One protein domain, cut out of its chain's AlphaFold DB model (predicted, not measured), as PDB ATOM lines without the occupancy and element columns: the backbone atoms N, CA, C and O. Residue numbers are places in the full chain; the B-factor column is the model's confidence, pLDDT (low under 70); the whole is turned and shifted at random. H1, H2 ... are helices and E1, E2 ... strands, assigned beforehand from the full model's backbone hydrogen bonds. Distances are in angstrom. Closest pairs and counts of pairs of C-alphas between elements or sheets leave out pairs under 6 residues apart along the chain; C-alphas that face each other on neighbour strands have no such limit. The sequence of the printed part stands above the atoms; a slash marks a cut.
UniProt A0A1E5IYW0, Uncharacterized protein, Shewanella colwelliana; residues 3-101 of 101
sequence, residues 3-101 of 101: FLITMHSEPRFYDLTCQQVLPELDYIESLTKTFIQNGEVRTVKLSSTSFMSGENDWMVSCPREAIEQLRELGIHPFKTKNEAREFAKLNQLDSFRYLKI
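AT A GLANCE: This is residues 3 to 101 of the 101 residues of an uncharacterized protein of Shewanella colwelliana (UniProt A0A1E5IYW0). What is the shape? Two helices, loops and the small sheet E1 E4 make a body, with the hairpin E2 E3 as its arm; residues 36 to 41 stick out. What builds it? The printed part has 99 residues, under half in E1, E2, E3, H1, H2 and E4; it is mixed, its sheets antiparallel. It is compact, radius of gyration of the C-alphas 14.6 A, spanning 44 by 29 by 22 A.

IN THESE COORDINATES: Where are the strands? E1, residues 3 to 5, begins at C-alpha (-10.375, -19.598, -50.106). E2, 30 to 37, is 21.1 A long; E3, 40 to 47, 22.4 A. E4, 97 to 100, ends at (-10.040, -13.072, -51.203). And the helices? H1 is residues 63 to 72, H2 81 to 90.

HOW THE PARTS SIT: Which strands pair? E1 and E4 are antiparallel, N 3 to O 99 2.9 A; E2 and E3 likewise, N 31 to O 46 2.9 A. And the helices? The closest C-alphas of E1 and H2, Leu 4 and Ala 84, are 6.9 A apart; H1 and E1 are apart. Both helices have every O i to N i+4 pair within hydrogen-bond range.

THE WHOLE: How long? The farthest C-alphas, Glu 40 and Gln 92, are 44.4 A apart. Any cut? None; links E1 to E2 and E3 to H1 are long. Low confidence? Ser 9 is under 70.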
ATOM      1  N   PHE A   3     -10.161 -18.474 -51.015       94.75
ATOM      2  CA  PHE A   3     -10.375 -19.598 -50.106       94.75
ATOM      3  C   PHE A   3     -11.825 -19.625 -49.626       94.75
ATOM      4  O   PHE A   3     -12.483 -18.584 -49.524       94.75
ATOM      5  N   LEU A   4     -12.314 -20.823 -49.320       94.56
ATOM      6  CA  LEU A   4     -13.544 -21.010 -48.565       94.56
ATOM      7  C   LEU A   4     -13.185 -21.084 -47.085       94.56
ATOM      8  O   LEU A   4     -12.341 -21.888 -46.694       94.56
ATOM      9  N   ILE A   5     -13.833 -20.249 -46.278       93.12
ATOM     10  CA  ILE A   5     -13.645 -20.206 -44.826       93.12
ATOM     11  C   ILE A   5     -14.985 -20.280 -44.094       93.12
ATOM     12  O   ILE A   5     -16.027 -19.924 -44.650       93.12
ATOM     13  N   THR A   6     -14.986 -20.713 -42.838       90.62
ATOM     14  CA  THR A   6     -16.171 -20.661 -41.972       90.62
ATOM     15  C   THR A   6     -16.558 -19.220 -41.630       90.62
ATOM     16  O   THR A   6     -15.731 -18.315 -41.681       90.62
ATOM     17  N   MET A   7     -17.809 -18.993 -41.219       83.12
ATOM     18  CA  MET A   7     -18.303 -17.657 -40.836       83.12
ATOM     19  C   MET A   7     -17.862 -17.171 -39.440       83.12
ATOM     20  O   MET A   7     -18.218 -16.054 -39.063       83.12
ATOM     21  N   HIS A   8     -17.156 -18.001 -38.669       70.38
ATOM     22  CA  HIS A   8     -16.745 -17.715 -37.291       70.38
ATOM     23  C   HIS A   8     -15.646 -16.645 -37.210       70.38
ATOM     24  O   HIS A   8     -15.036 -16.305 -38.222       70.38
ATOM     25  N   SER A   9     -15.426 -16.101 -36.004       67.62
ATOM     26  CA  SER A   9     -14.384 -15.099 -35.748       67.62
ATOM     27  C   SER A   9     -13.028 -15.605 -36.217       67.62
ATOM     28  O   SER A   9     -12.383 -14.928 -37.006       67.62
ATOM     29  N   GLU A  10     -12.659 -16.816 -35.807       81.81
ATOM     30  CA  GLU A  10     -11.471 -17.518 -36.277       81.81
ATOM     31  C   GLU A  10     -11.777 -18.293 -37.571       81.81
ATOM     32  O   GLU A  10     -12.619 -19.203 -37.567       81.81
ATOM     33  N   PRO A  11     -11.154 -17.925 -38.705       83.75
ATOM     34  CA  PRO A  11     -11.466 -18.525 -39.987       83.75
ATOM     35  C   PRO A  11     -10.866 -19.929 -40.063       83.75
ATOM     36  O   PRO A  11      -9.666 -20.100 -40.263       83.75
ATOM     37  N   ARG A  12     -11.722 -20.949 -39.980       91.94
ATOM     38  CA  ARG A  12     -11.363 -22.303 -40.410       91.94
ATOM     39  C   ARG A  12     -11.489 -22.386 -41.917       91.94
ATOM     40  O   ARG A  12     -12.461 -21.888 -42.480       91.94
ATOM     41  N   PHE A  13     -10.530 -23.020 -42.556       94.00
ATOM     42  CA  PHE A  13     -10.474 -23.181 -43.997       94.00
ATOM     43  C   PHE A  13     -11.061 -24.530 -44.396       94.00
ATOM     44  O   PHE A  13     -10.942 -25.500 -43.652       94.00
ATOM     45  N   TYR A  14     -11.685 -24.593 -45.568       93.94
ATOM     46  CA  TYR A  14     -12.126 -25.861 -46.142       93.94
ATOM     47  C   TYR A  14     -11.040 -26.434 -47.047       93.94
ATOM     48  O   TYR A  14     -10.557 -25.747 -47.951       93.94
ATOM     49  N   ASP A  15     -10.680 -27.691 -46.814       92.81
ATOM     50  CA  ASP A  15      -9.844 -28.460 -47.731       92.81
ATOM     51  C   ASP A  15     -10.660 -28.972 -48.943       92.81
ATOM     52  O   ASP A  15     -11.864 -28.721 -49.082       92.81
ATOM     53  N   LEU A  16     -10.012 -29.727 -49.835       89.31
ATOM     54  CA  LEU A  16     -10.678 -30.333 -50.996       89.31
ATOM     55  C   LEU A  16     -11.668 -31.454 -50.630       89.31
ATOM     56  O   LEU A  16     -12.471 -31.849 -51.474       89.31
ATOM     57  N   THR A  17     -11.631 -31.958 -49.394       91.44
ATOM     58  CA  THR A  17     -12.554 -32.974 -48.865       91.44
ATOM     59  C   THR A  17     -13.715 -32.365 -48.073       91.44
ATOM     60  O   THR A  17     -14.536 -33.091 -47.514       91.44
ATOM     61  N   CYS A  18     -13.819 -31.030 -48.067       90.25
ATOM     62  CA  CYS A  18     -14.793 -30.246 -47.308       90.25
ATOM     63  C   CYS A  18     -14.666 -30.364 -45.785       90.25
ATOM     64  O   CYS A  18     -15.587 -29.985 -45.055       90.25
ATOM     65  N   GLN A  19     -13.520 -30.826 -45.293       91.94
ATOM     66  CA  GLN A  19     -13.186 -30.784 -43.878       91.94
ATOM     67  C   GLN A  19     -12.700 -29.391 -43.489       91.94
ATOM     68  O   GLN A  19     -12.030 -28.695 -44.252       91.94
ATOM     69  N   GLN A  20     -13.062 -28.983 -42.275       92.75
ATOM     70  CA  GLN A  20     -12.623 -27.720 -41.702       92.75
ATOM     71  C   GLN A  20     -11.274 -27.911 -41.023       92.75
ATOM     72  O   GLN A  20     -11.158 -28.663 -40.056       92.75
ATOM     73  N   VAL A  21     -10.282 -27.163 -41.478       93.69
ATOM     74  CA  VAL A  21      -8.953 -27.120 -40.882       93.69
ATOM     75  C   VAL A  21      -8.759 -25.754 -40.244       93.69
ATOM     76  O   VAL A  21      -9.058 -24.725 -40.852       93.69
ATOM     77  N   LEU A  22      -8.283 -25.743 -39.002       92.25
ATOM     78  CA  LEU A  22      -7.855 -24.526 -38.328       92.25
ATOM     79  C   LEU A  22      -6.324 -24.434 -38.425       92.25
ATOM     80  O   LEU A  22      -5.650 -25.147 -37.686       92.25
ATOM     81  N   PRO A  23      -5.775 -23.644 -39.362       90.44
ATOM     82  CA  PRO A  23      -4.335 -23.483 -39.490       90.44
ATOM     83  C   PRO A  23      -3.793 -22.549 -38.401       90.44
ATOM     84  O   PRO A  23      -4.407 -21.530 -38.083       90.44
ATOM     85  N   GLU A  24      -2.612 -22.861 -37.878       90.50
ATOM     86  CA  GLU A  24      -1.850 -21.929 -37.045       90.50
ATOM     87  C   GLU A  24      -1.132 -20.931 -37.959       90.50
ATOM     88  O   GLU A  24      -0.101 -21.250 -38.542       90.50
ATOM     89  N   LEU A  25      -1.708 -19.738 -38.125       91.50
ATOM     90  CA  LEU A  25      -1.131 -18.659 -38.928       91.50
ATOM     91  C   LEU A  25      -0.701 -17.492 -38.037       91.50
ATOM     92  O   LEU A  25      -1.269 -17.260 -36.970       91.50
ATOM     93  N   ASP A  26       0.267 -16.714 -38.512       91.75
ATOM     94  CA  ASP A  26       0.737 -15.515 -37.822       91.75
ATOM     95  C   ASP A  26      -0.169 -14.310 -38.130       91.75
ATOM     96  O   ASP A  26      -0.050 -13.638 -39.163       91.75
ATOM     97  N   TYR A  27      -1.141 -14.086 -37.246       90.56
ATOM     98  CA  TYR A  27      -2.124 -13.014 -37.365       90.56
ATOM     99  C   TYR A  27      -1.656 -11.720 -36.704       90.56
ATOM    100  O   TYR A  27      -1.012 -11.722 -35.658       90.56
ATOM    101  N   ILE A  28      -2.034 -10.591 -37.301       91.94
ATOM    102  CA  ILE A  28      -1.604  -9.257 -36.871       91.94
ATOM    103  C   ILE A  28      -2.793  -8.374 -36.508       91.94
ATOM    104  O   ILE A  28      -3.832  -8.390 -37.160       91.94
ATOM    105  N   GLU A  29      -2.612  -7.513 -35.511       90.50
ATOM    106  CA  GLU A  29      -3.655  -6.572 -35.081       90.50
ATOM    107  C   GLU A  29      -3.769  -5.349 -36.000       90.50
ATOM    108  O   GLU A  29      -4.785  -4.648 -36.005       90.50
ATOM    109  N   SER A  30      -2.725  -5.063 -36.789       91.25
ATOM    110  CA  SER A  30      -2.734  -3.942 -37.724       91.25
ATOM    111  C   SER A  30      -2.006  -4.236 -39.027       91.25
ATOM    112  O   SER A  30      -0.869  -4.696 -39.005       91.25
ATOM    113  N   LEU A  31      -2.638  -3.882 -40.143       90.94
ATOM    114  CA  LEU A  31      -2.134  -4.042 -41.502       90.94
ATOM    115  C   LEU A  31      -2.057  -2.669 -42.175       90.94
ATOM    116  O   LEU A  31      -3.037  -1.925 -42.200       90.94
ATOM    117  N   THR A  32      -0.915  -2.336 -42.768       91.12
ATOM    118  CA  THR A  32      -0.768  -1.116 -43.574       91.12
ATOM    119  C   THR A  32      -0.910  -1.469 -45.048       91.12
ATOM    120  O   THR A  32      -0.148  -2.283 -45.566       91.12
ATOM    121  N   LYS A  33      -1.868  -0.848 -45.739       88.81
ATOM    122  CA  LYS A  33      -2.072  -1.012 -47.183       88.81
ATOM    123  C   LYS A  33      -1.765   0.290 -47.900       88.81
ATOM    124  O   LYS A  33      -2.316   1.332 -47.552       88.81
ATOM    125  N   THR A  34      -0.951   0.206 -48.942       91.19
ATOM    126  CA  THR A  34      -0.664   1.328 -49.838       91.19
ATOM    127  C   THR A  34      -1.174   0.994 -51.232       91.19
ATOM    128  O   THR A  34      -0.892  -0.078 -51.760       91.19
ATOM    129  N   PHE A  35      -1.954   1.894 -51.824       90.44
ATOM    130  CA  PHE A  35      -2.541   1.716 -53.150       90.44
ATOM    131  C   PHE A  35      -2.721   3.059 -53.856       90.44
ATOM    132  O   PHE A  35      -2.723   4.115 -53.226       90.44
ATOM    133  N   ILE A  36      -2.871   3.020 -55.179       94.88
ATOM    134  CA  ILE A  36      -3.138   4.212 -55.987       94.88
ATOM    135  C   ILE A  36      -4.647   4.348 -56.171       94.88
ATOM    136  O   ILE A  36      -5.303   3.428 -56.658       94.88
ATOM    137  N   GLN A  37      -5.194   5.504 -55.808       93.69
ATOM    138  CA  GLN A  37      -6.595   5.851 -56.025       93.69
ATOM    139  C   GLN A  37      -6.656   7.210 -56.719       93.69
ATOM    140  O   GLN A  37      -6.139   8.193 -56.202       93.69
ATOM    141  N   ASN A  38      -7.275   7.262 -57.902       93.81
ATOM    142  CA  ASN A  38      -7.403   8.480 -58.716       93.81
ATOM    143  C   ASN A  38      -6.062   9.179 -59.029       93.81
ATOM    144  O   ASN A  38      -5.998  10.400 -59.097       93.81
ATOM    145  N   GLY A  39      -4.988   8.406 -59.216       94.31
ATOM    146  CA  GLY A  39      -3.648   8.937 -59.494       94.31
ATOM    147  C   GLY A  39      -2.857   9.370 -58.255       94.31
ATOM    148  O   GLY A  39      -1.689   9.718 -58.385       94.31
ATOM    149  N   GLU A  40      -3.442   9.290 -57.059       93.94
ATOM    150  CA  GLU A  40      -2.769   9.601 -55.797       93.94
ATOM    151  C   GLU A  40      -2.384   8.327 -55.046       93.94
ATOM    152  O   GLU A  40      -3.158   7.369 -54.979       93.94
ATOM    153  N   VAL A  41      -1.201   8.328 -54.429       95.38
ATOM    154  CA  VAL A  41      -0.794   7.265 -53.504       95.38
ATOM    155  C   VAL A  41      -1.505   7.479 -52.174       95.38
ATOM    156  O   VAL A  41      -1.311   8.495 -51.509       95.38
ATOM    157  N   ARG A  42      -2.306   6.499 -51.762       93.44
ATOM    158  CA  ARG A  42      -2.975   6.473 -50.463       93.44
ATOM    159  C   ARG A  42      -2.420   5.343 -49.620       93.44
ATOM    160  O   ARG A  42      -2.191   4.244 -50.115       93.44
ATOM    161  N   THR A  43      -2.225   5.628 -48.339       93.75
ATOM    162  CA  THR A  43      -1.837   4.633 -47.341       93.75
ATOM    163  C   THR A  43      -2.890   4.610 -46.249       93.75
ATOM    164  O   THR A  43      -3.233   5.652 -45.694       93.75
ATOM    165  N   VAL A  44      -3.408   3.424 -45.956       91.69
ATOM    166  CA  VAL A  44      -4.423   3.198 -44.931       91.69
ATOM    167  C   VAL A  44      -3.872   2.194 -43.934       91.69
ATOM    168  O   VAL A  44      -3.343   1.150 -44.319       91.69
ATOM    169  N   LYS A  45      -4.001   2.512 -42.646       91.12
ATOM    170  CA  LYS A  45      -3.764   1.558 -41.568       91.12
ATOM    171  C   LYS A  45      -5.099   0.936 -41.184       91.12
ATOM    172  O   LYS A  45      -5.999   1.631 -40.725       91.12
ATOM    173  N   LEU A  46      -5.207  -0.367 -41.383       89.50
ATOM    174  CA  LEU A  46      -6.310  -1.181 -40.908       89.50
ATOM    175  C   LEU A  46      -5.935  -1.741 -39.541       89.50
ATOM    176  O   LEU A  46      -4.806  -2.187 -39.343       89.50
ATOM    177  N   SER A  47      -6.875  -1.725 -38.608       87.44
ATOM    178  CA  SER A  47      -6.729  -2.347 -37.294       87.44
ATOM    179  C   SER A  47      -7.927  -3.237 -37.025       87.44
ATOM    180  O   SER A  47      -9.061  -2.823 -37.273       87.44
ATOM    181  N   SER A  48      -7.683  -4.438 -36.519       82.62
ATOM    182  CA  SER A  48      -8.739  -5.379 -36.177       82.62
ATOM    183  C   SER A  48      -8.318  -6.218 -34.982       82.62
ATOM    184  O   SER A  48      -7.173  -6.646 -34.896       82.62
ATOM    185  N   THR A  49      -9.260  -6.479 -34.080       76.88
ATOM    186  CA  THR A  49      -9.129  -7.526 -33.055       76.88
ATOM    187  C   THR A  49      -9.565  -8.897 -33.586       76.88
ATOM    188  O   THR A  49      -9.624  -9.868 -32.840       76.88
ATOM    189  N   SER A  50      -9.916  -8.965 -34.873       82.62
ATOM    190  CA  SER A  50     -10.303 -10.171 -35.594       82.62
ATOM    191  C   SER A  50      -9.254 -10.511 -36.654       82.62
ATOM    192  O   SER A  50      -8.504  -9.660 -37.123       82.62
ATOM    193  N   PHE A  51      -9.280 -11.759 -37.104       84.69
ATOM    194  CA  PHE A  51      -8.445 -12.319 -38.167       84.69
ATOM    195  C   PHE A  51      -8.733 -11.706 -39.554       84.69
ATOM    196  O   PHE A  51      -8.013 -11.950 -40.525       84.69
ATOM    197  N   MET A  52      -9.802 -10.906 -39.639       85.56
ATOM    198  CA  MET A  52     -10.244 -10.161 -40.813       85.56
ATOM    199  C   MET A  52     -10.450  -8.677 -40.467       85.56
ATOM    200  O   MET A  52     -10.925  -8.355 -39.374       85.56
ATOM    201  N   SER A  53     -10.148  -7.765 -41.395       82.06
ATOM    202  CA  SER A  53     -10.506  -6.343 -41.282       82.06
ATOM    203  C   SER A  53     -12.018  -6.140 -41.471       82.06
ATOM    204  O   SER A  53     -12.712  -7.008 -42.007       82.06
ATOM    205  N   GLY A  54     -12.538  -4.963 -41.099       74.81
ATOM    206  CA  GLY A  54     -13.931  -4.584 -41.388       74.81
ATOM    207  C   GLY A  54     -14.275  -4.563 -42.887       74.81
ATOM    208  O   GLY A  54     -15.440  -4.694 -43.253       74.81
ATOM    209  N   GLU A  55     -13.265  -4.470 -43.757       75.38
ATOM    210  CA  GLU A  55     -13.398  -4.533 -45.218       75.38
ATOM    211  C   GLU A  55     -13.150  -5.949 -45.784       75.38
ATOM    212  O   GLU A  55     -13.136  -6.147 -46.998       75.38
ATOM    213  N   ASN A  56     -13.040  -6.961 -44.914       78.25
ATOM    214  CA  ASN A  56     -12.688  -8.351 -45.232       78.25
ATOM    215  C   ASN A  56     -11.267  -8.535 -45.788       78.25
ATOM    216  O   ASN A  56     -11.032  -9.434 -46.599       78.25
ATOM    217  N   ASP A  57     -10.308  -7.730 -45.337       86.69
ATOM    218  CA  ASP A  57      -8.894  -8.016 -45.575       86.69
ATOM    219  C   ASP A  57      -8.391  -9.079 -44.617       86.69
ATOM    220  O   ASP A  57      -8.749  -9.087 -43.441       86.69
ATOM    221  N   TRP A  58      -7.524  -9.949 -45.113       90.88
ATOM    222  CA  TRP A  58      -6.888 -10.969 -44.301       90.88
ATOM    223  C   TRP A  58      -5.797 -10.355 -43.417       90.88
ATOM    224  O   TRP A  58      -4.849  -9.760 -43.932       90.88
ATOM    225  N   MET A  59      -5.924 -10.491 -42.098       91.75
ATOM    226  CA  MET A  59      -5.025  -9.861 -41.126       91.75
ATOM    227  C   MET A  59      -3.857 -10.787 -40.761       91.75
ATOM    228  O   MET A  59      -3.723 -11.195 -39.611       91.75
ATOM    229  N   VAL A  60      -3.018 -11.135 -41.739       92.25
ATOM    230  CA  VAL A  60      -1.814 -11.973 -41.552       92.25
ATOM    231  C   VAL A  60      -0.535 -11.187 -41.821       92.25
ATOM    232  O   VAL A  60      -0.531 -10.287 -42.663       92.25
ATOM    233  N   SER A  61       0.553 -11.532 -41.129       91.56
ATOM    234  CA  SER A  61       1.849 -10.844 -41.245       91.56
ATOM    235  C   SER A  61       2.446 -10.953 -42.649       91.56
ATOM    236  O   SER A  61       2.836  -9.950 -43.249       91.56
ATOM    237  N   CYS A  62       2.453 -12.166 -43.203       91.31
ATOM    238  CA  CYS A  62       2.959 -12.467 -44.534       91.31
ATOM    239  C   CYS A  62       1.957 -13.345 -45.300       91.31
ATOM    240  O   CYS A  62       1.949 -14.570 -45.142       91.31
ATOM    241  N   PRO A  63       1.127 -12.763 -46.193       91.31
ATOM    242  CA  PRO A  63       0.152 -13.530 -46.970       91.31
ATOM    243  C   PRO A  63       0.774 -14.671 -47.779       91.31
ATOM    244  O   PRO A  63       0.160 -15.718 -47.945       91.31
ATOM    245  N   ARG A  64       2.003 -14.487 -48.280       92.75
ATOM    246  CA  ARG A  64       2.707 -15.513 -49.056       92.75
ATOM    247  C   ARG A  64       3.037 -16.735 -48.204       92.75
ATOM    248  O   ARG A  64       2.762 -17.845 -48.639       92.75
ATOM    249  N   GLU A  65       3.607 -16.534 -47.021       94.50
ATOM    250  CA  GLU A  65       3.941 -17.628 -46.101       94.50
ATOM    251  C   GLU A  65       2.679 -18.343 -45.626       94.50
ATOM    252  O   GLU A  65       2.623 -19.568 -45.669       94.50
ATOM    253  N   ALA A  66       1.628 -17.590 -45.294       94.00
ATOM    254  CA  ALA A  66       0.347 -18.168 -44.910       94.00
ATOM    255  C   ALA A  66      -0.249 -19.055 -46.022       94.00
ATOM    256  O   ALA A  66      -0.770 -20.130 -45.746       94.00
ATOM    257  N   ILE A  67      -0.135 -18.659 -47.296       95.00
ATOM    258  CA  ILE A  67      -0.588 -19.484 -48.432       95.00
ATOM    259  C   ILE A  67       0.228 -20.773 -48.567       95.00
ATOM    260  O   ILE A  67      -0.341 -21.807 -48.919       95.00
ATOM    261  N   GLU A  68       1.540 -20.730 -48.333       95.12
ATOM    262  CA  GLU A  68       2.374 -21.937 -48.371       95.12
ATOM    263  C   GLU A  68       2.011 -22.889 -47.222       95.12
ATOM    264  O   GLU A  68       1.782 -24.068 -47.481       95.12
ATOM    265  N   GLN A  69       1.809 -22.378 -46.003       95.12
ATOM    266  CA  GLN A  69       1.346 -23.180 -44.860       95.12
ATOM    267  C   GLN A  69      -0.022 -23.829 -45.128       95.12
ATOM    268  O   GLN A  69      -0.219 -25.017 -44.880       95.12
ATOM    269  N   LEU A  70      -0.970 -23.083 -45.706       95.12
ATOM    270  CA  LEU A  70      -2.262 -23.637 -46.128       95.12
ATOM    271  C   LEU A  70      -2.086 -24.759 -47.163       95.12
ATOM    272  O   LEU A  70      -2.755 -25.789 -47.082       95.12
ATOM    273  N   ARG A  71      -1.167 -24.588 -48.119       94.56
ATOM    274  CA  ARG A  71      -0.891 -25.599 -49.146       94.56
ATOM    275  C   ARG A  71      -0.328 -26.885 -48.544       94.56
ATOM    276  O   ARG A  71      -0.720 -27.962 -48.981       94.56
ATOM    277  N   GLU A  72       0.558 -26.781 -47.557       94.94
ATOM    278  CA  GLU A  72       1.109 -27.935 -46.832       94.94
ATOM    279  C   GLU A  72       0.020 -28.731 -46.096       94.94
ATOM    280  O   GLU A  72       0.105 -29.953 -45.997       94.94
ATOM    281  N   LEU A  73      -1.053 -28.056 -45.671       94.75
ATOM    282  CA  LEU A  73      -2.239 -28.665 -45.060       94.75
ATOM    283  C   LEU A  73      -3.261 -29.200 -46.084       94.75
ATOM    284  O   LEU A  73      -4.355 -29.610 -45.699       94.75
ATOM    285  N   GLY A  74      -2.946 -29.186 -47.384       94.19
ATOM    286  CA  GLY A  74      -3.860 -29.628 -48.447       94.19
ATOM    287  C   GLY A  74      -5.002 -28.648 -48.741       94.19
ATOM    288  O   GLY A  74      -6.004 -29.012 -49.364       94.19
ATOM    289  N   ILE A  75      -4.871 -27.396 -48.299       95.50
ATOM    290  CA  ILE A  75      -5.870 -26.344 -48.473       95.50
ATOM    291  C   ILE A  75      -5.460 -25.499 -49.675       95.50
ATOM    292  O   ILE A  75      -4.412 -24.850 -49.690       95.50
ATOM    293  N   HIS A  76      -6.308 -25.480 -50.701       94.25
ATOM    294  CA  HIS A  76      -5.995 -24.829 -51.968       94.25
ATOM    295  C   HIS A  76      -6.990 -23.716 -52.294       94.25
ATOM    296  O   HIS A  76      -8.195 -23.885 -52.101       94.25
ATOM    297  N   PRO A  77      -6.513 -22.573 -52.813       94.69
ATOM    298  CA  PRO A  77      -7.407 -21.516 -53.229       94.69
ATOM    299  C   PRO A  77      -8.014 -21.838 -54.597       94.69
ATOM    300  O   PRO A  77      -7.359 -22.367 -55.496       94.69
ATOM    301  N   PHE A  78      -9.254 -21.417 -54.792       95.50
ATOM    302  CA  PHE A  78      -9.932 -21.417 -56.081       95.50
ATOM    303  C   PHE A  78      -9.485 -20.215 -56.915       95.50
ATOM    304  O   PHE A  78      -9.242 -19.114 -56.396       95.50
ATOM    305  N   LYS A  79      -9.409 -20.390 -58.238       95.06
ATOM    306  CA  LYS A  79      -8.983 -19.319 -59.145       95.06
ATOM    307  C   LYS A  79     -10.043 -18.230 -59.205       95.06
ATOM    308  O   LYS A  79      -9.720 -17.041 -59.124       95.06
ATOM    309  N   THR A  80     -11.312 -18.629 -59.291       96.19
ATOM    310  CA  THR A  80     -12.451 -17.709 -59.358       96.19
ATOM    311  C   THR A  80     -13.446 -17.927 -58.220       96.19
ATOM    312  O   THR A  80     -13.563 -19.007 -57.650       96.19
ATOM    313  N   LYS A  81     -14.219 -16.880 -57.899       95.12
ATOM    314  CA  LYS A  81     -15.316 -16.979 -56.924       95.12
ATOM    315  C   LYS A  81     -16.405 -17.952 -57.395       95.12
ATOM    316  O   LYS A  81     -17.077 -18.555 -56.565       95.12
ATOM    317  N   ASN A  82     -16.587 -18.087 -58.713       96.69
ATOM    318  CA  ASN A  82     -17.569 -19.004 -59.283       96.69
ATOM    319  C   ASN A  82     -17.172 -20.466 -59.056       96.69
ATOM    320  O   ASN A  82     -17.990 -21.225 -58.556       96.69
ATOM    321  N   GLU A  83     -15.910 -20.821 -59.311       95.50
ATOM    322  CA  GLU A  83     -15.376 -22.161 -59.015       95.50
ATOM    323  C   GLU A  83     -15.548 -22.526 -57.535       95.50
ATOM    324  O   GLU A  83     -16.068 -23.590 -57.215       95.50
ATOM    325  N   ALA A  84     -15.193 -21.609 -56.625       95.31
ATOM    326  CA  ALA A  84     -15.381 -21.812 -55.187       95.31
ATOM    327  C   ALA A  84     -16.857 -22.065 -54.832       95.31
ATOM    328  O   ALA A  84     -17.181 -22.917 -54.006       95.31
ATOM    329  N   ARG A  85     -17.775 -21.333 -55.476       95.25
ATOM    330  CA  ARG A  85     -19.217 -21.491 -55.267       95.25
ATOM    331  C   ARG A  85     -19.735 -22.824 -55.797       95.25
ATOM    332  O   ARG A  85     -20.586 -23.431 -55.154       95.25
ATOM    333  N   GLU A  86     -19.288 -23.246 -56.973       96.06
ATOM    334  CA  GLU A  86     -19.675 -24.526 -57.569       96.06
ATOM    335  C   GLU A  86     -19.187 -25.692 -56.714       96.06
ATOM    336  O   GLU A  86     -19.988 -26.563 -56.383       96.06
ATOM    337  N   PHE A  87     -17.935 -25.648 -56.254       95.19
ATOM    338  CA  PHE A  87     -17.397 -26.623 -55.308       95.19
ATOM    339  C   PHE A  87     -18.235 -26.699 -54.026       95.19
ATOM    340  O   PHE A  87     -18.648 -27.785 -53.621       95.19
ATOM    341  N   ALA A  88     -18.554 -25.552 -53.421       94.44
ATOM    342  CA  ALA A  88     -19.371 -25.511 -52.213       94.44
ATOM    343  C   ALA A  88     -20.783 -26.081 -52.434       94.44
ATOM    344  O   ALA A  88     -21.292 -26.808 -51.585       94.44
ATOM    345  N   LYS A  89     -21.407 -25.804 -53.587       94.69
ATOM    346  CA  LYS A  89     -22.722 -26.362 -53.945       94.69
ATOM    347  C   LYS A  89     -22.681 -27.873 -54.152       94.69
ATOM    348  O   LYS A  89     -23.556 -28.567 -53.645       94.69
ATOM    349  N   LEU A  90     -21.699 -28.372 -54.905       95.25
ATOM    350  CA  LEU A  90     -21.559 -29.801 -55.204       95.25
ATOM    351  C   LEU A  90     -21.372 -30.626 -53.927       95.25
ATOM    352  O   LEU A  90     -21.920 -31.718 -53.820       95.25
ATOM    353  N   ASN A  91     -20.659 -30.066 -52.952       93.38
ATOM    354  CA  ASN A  91     -20.396 -30.703 -51.666       93.38
ATOM    355  C   ASN A  91     -21.382 -30.304 -50.553       93.38
ATOM    356  O   ASN A  91     -21.151 -30.641 -49.398       93.38
ATOM    357  N   GLN A  92     -22.474 -29.600 -50.883       92.88
ATOM    358  CA  GLN A  92     -23.536 -29.229 -49.935       92.88
ATOM    359  C   GLN A  92     -23.015 -28.463 -48.699       92.88
ATOM    360  O   GLN A  92     -23.453 -28.685 -47.574       92.88
ATOM    361  N   LEU A  93     -22.066 -27.543 -48.898       92.12
ATOM    362  CA  LEU A  93     -21.597 -26.652 -47.836       92.12
ATOM    363  C   LEU A  93     -22.650 -25.573 -47.544       92.12
ATOM    364  O   LEU A  93     -22.809 -24.625 -48.314       92.12
ATOM    365  N   ASP A  94     -23.330 -25.689 -46.403       85.38
ATOM    366  CA  ASP A  94     -24.438 -24.797 -46.021       85.38
ATOM    367  C   ASP A  94     -23.992 -23.409 -45.533       85.38
ATOM    368  O   ASP A  94     -24.731 -22.429 -45.642       85.38
ATOM    369  N   SER A  95     -22.783 -23.294 -44.979       87.31
ATOM    370  CA  SER A  95     -22.305 -22.058 -44.358       87.31
ATOM    371  C   SER A  95     -20.824 -21.848 -44.625       87.31
ATOM    372  O   SER A  95     -19.981 -22.570 -44.104       87.31
ATOM    373  N   PHE A  96     -20.503 -20.823 -45.411       92.12
ATOM    374  CA  PHE A  96     -19.133 -20.451 -45.743       92.12
ATOM    375  C   PHE A  96     -19.042 -18.974 -46.152       92.12
ATOM    376  O   PHE A  96     -20.031 -18.330 -46.513       92.12
ATOM    377  N   ARG A  97     -17.827 -18.436 -46.122       91.81
ATOM    378  CA  ARG A  97     -17.441 -17.126 -46.651       91.81
ATOM    379  C   ARG A  97     -16.268 -17.280 -47.606       91.81
ATOM    380  O   ARG A  97     -15.576 -18.294 -47.618       91.81
ATOM    381  N   TYR A  98     -16.062 -16.247 -48.412       92.38
ATOM    382  CA  TYR A  98     -14.941 -16.172 -49.336       92.38
ATOM    383  C   TYR A  98     -13.856 -15.295 -48.729       92.38
ATOM    384  O   TYR A  98     -14.097 -14.116 -48.473       92.38
ATOM    385  N   LEU A  99     -12.664 -15.854 -48.572       91.88
ATOM    386  CA  LEU A  99     -11.463 -15.090 -48.284       91.88
ATOM    387  C   LEU A  99     -10.764 -14.778 -49.603       91.88
ATOM    388  O   LEU A  99     -10.300 -15.687 -50.291       91.88
ATOM    389  N   LYS A 100     -10.730 -13.502 -49.986       90.88
ATOM    390  CA  LYS A 100     -10.040 -13.072 -51.203       90.88
ATOM    391  C   LYS A 100      -8.555 -12.871 -50.915       90.88
ATOM    392  O   LYS A 100      -8.204 -12.229 -49.931       90.88
ATOM    393  N   ILE A 101      -7.729 -13.364 -51.834       86.81
ATOM    394  CA  ILE A 101      -6.284 -13.110 -51.910       86.81
ATOM    395  C   ILE A 101      -5.963 -12.375 -53.199       86.81
ATOM    396  O   ILE A 101      -6.484 -12.816 -54.260       86.81
TER     397      ILE A 101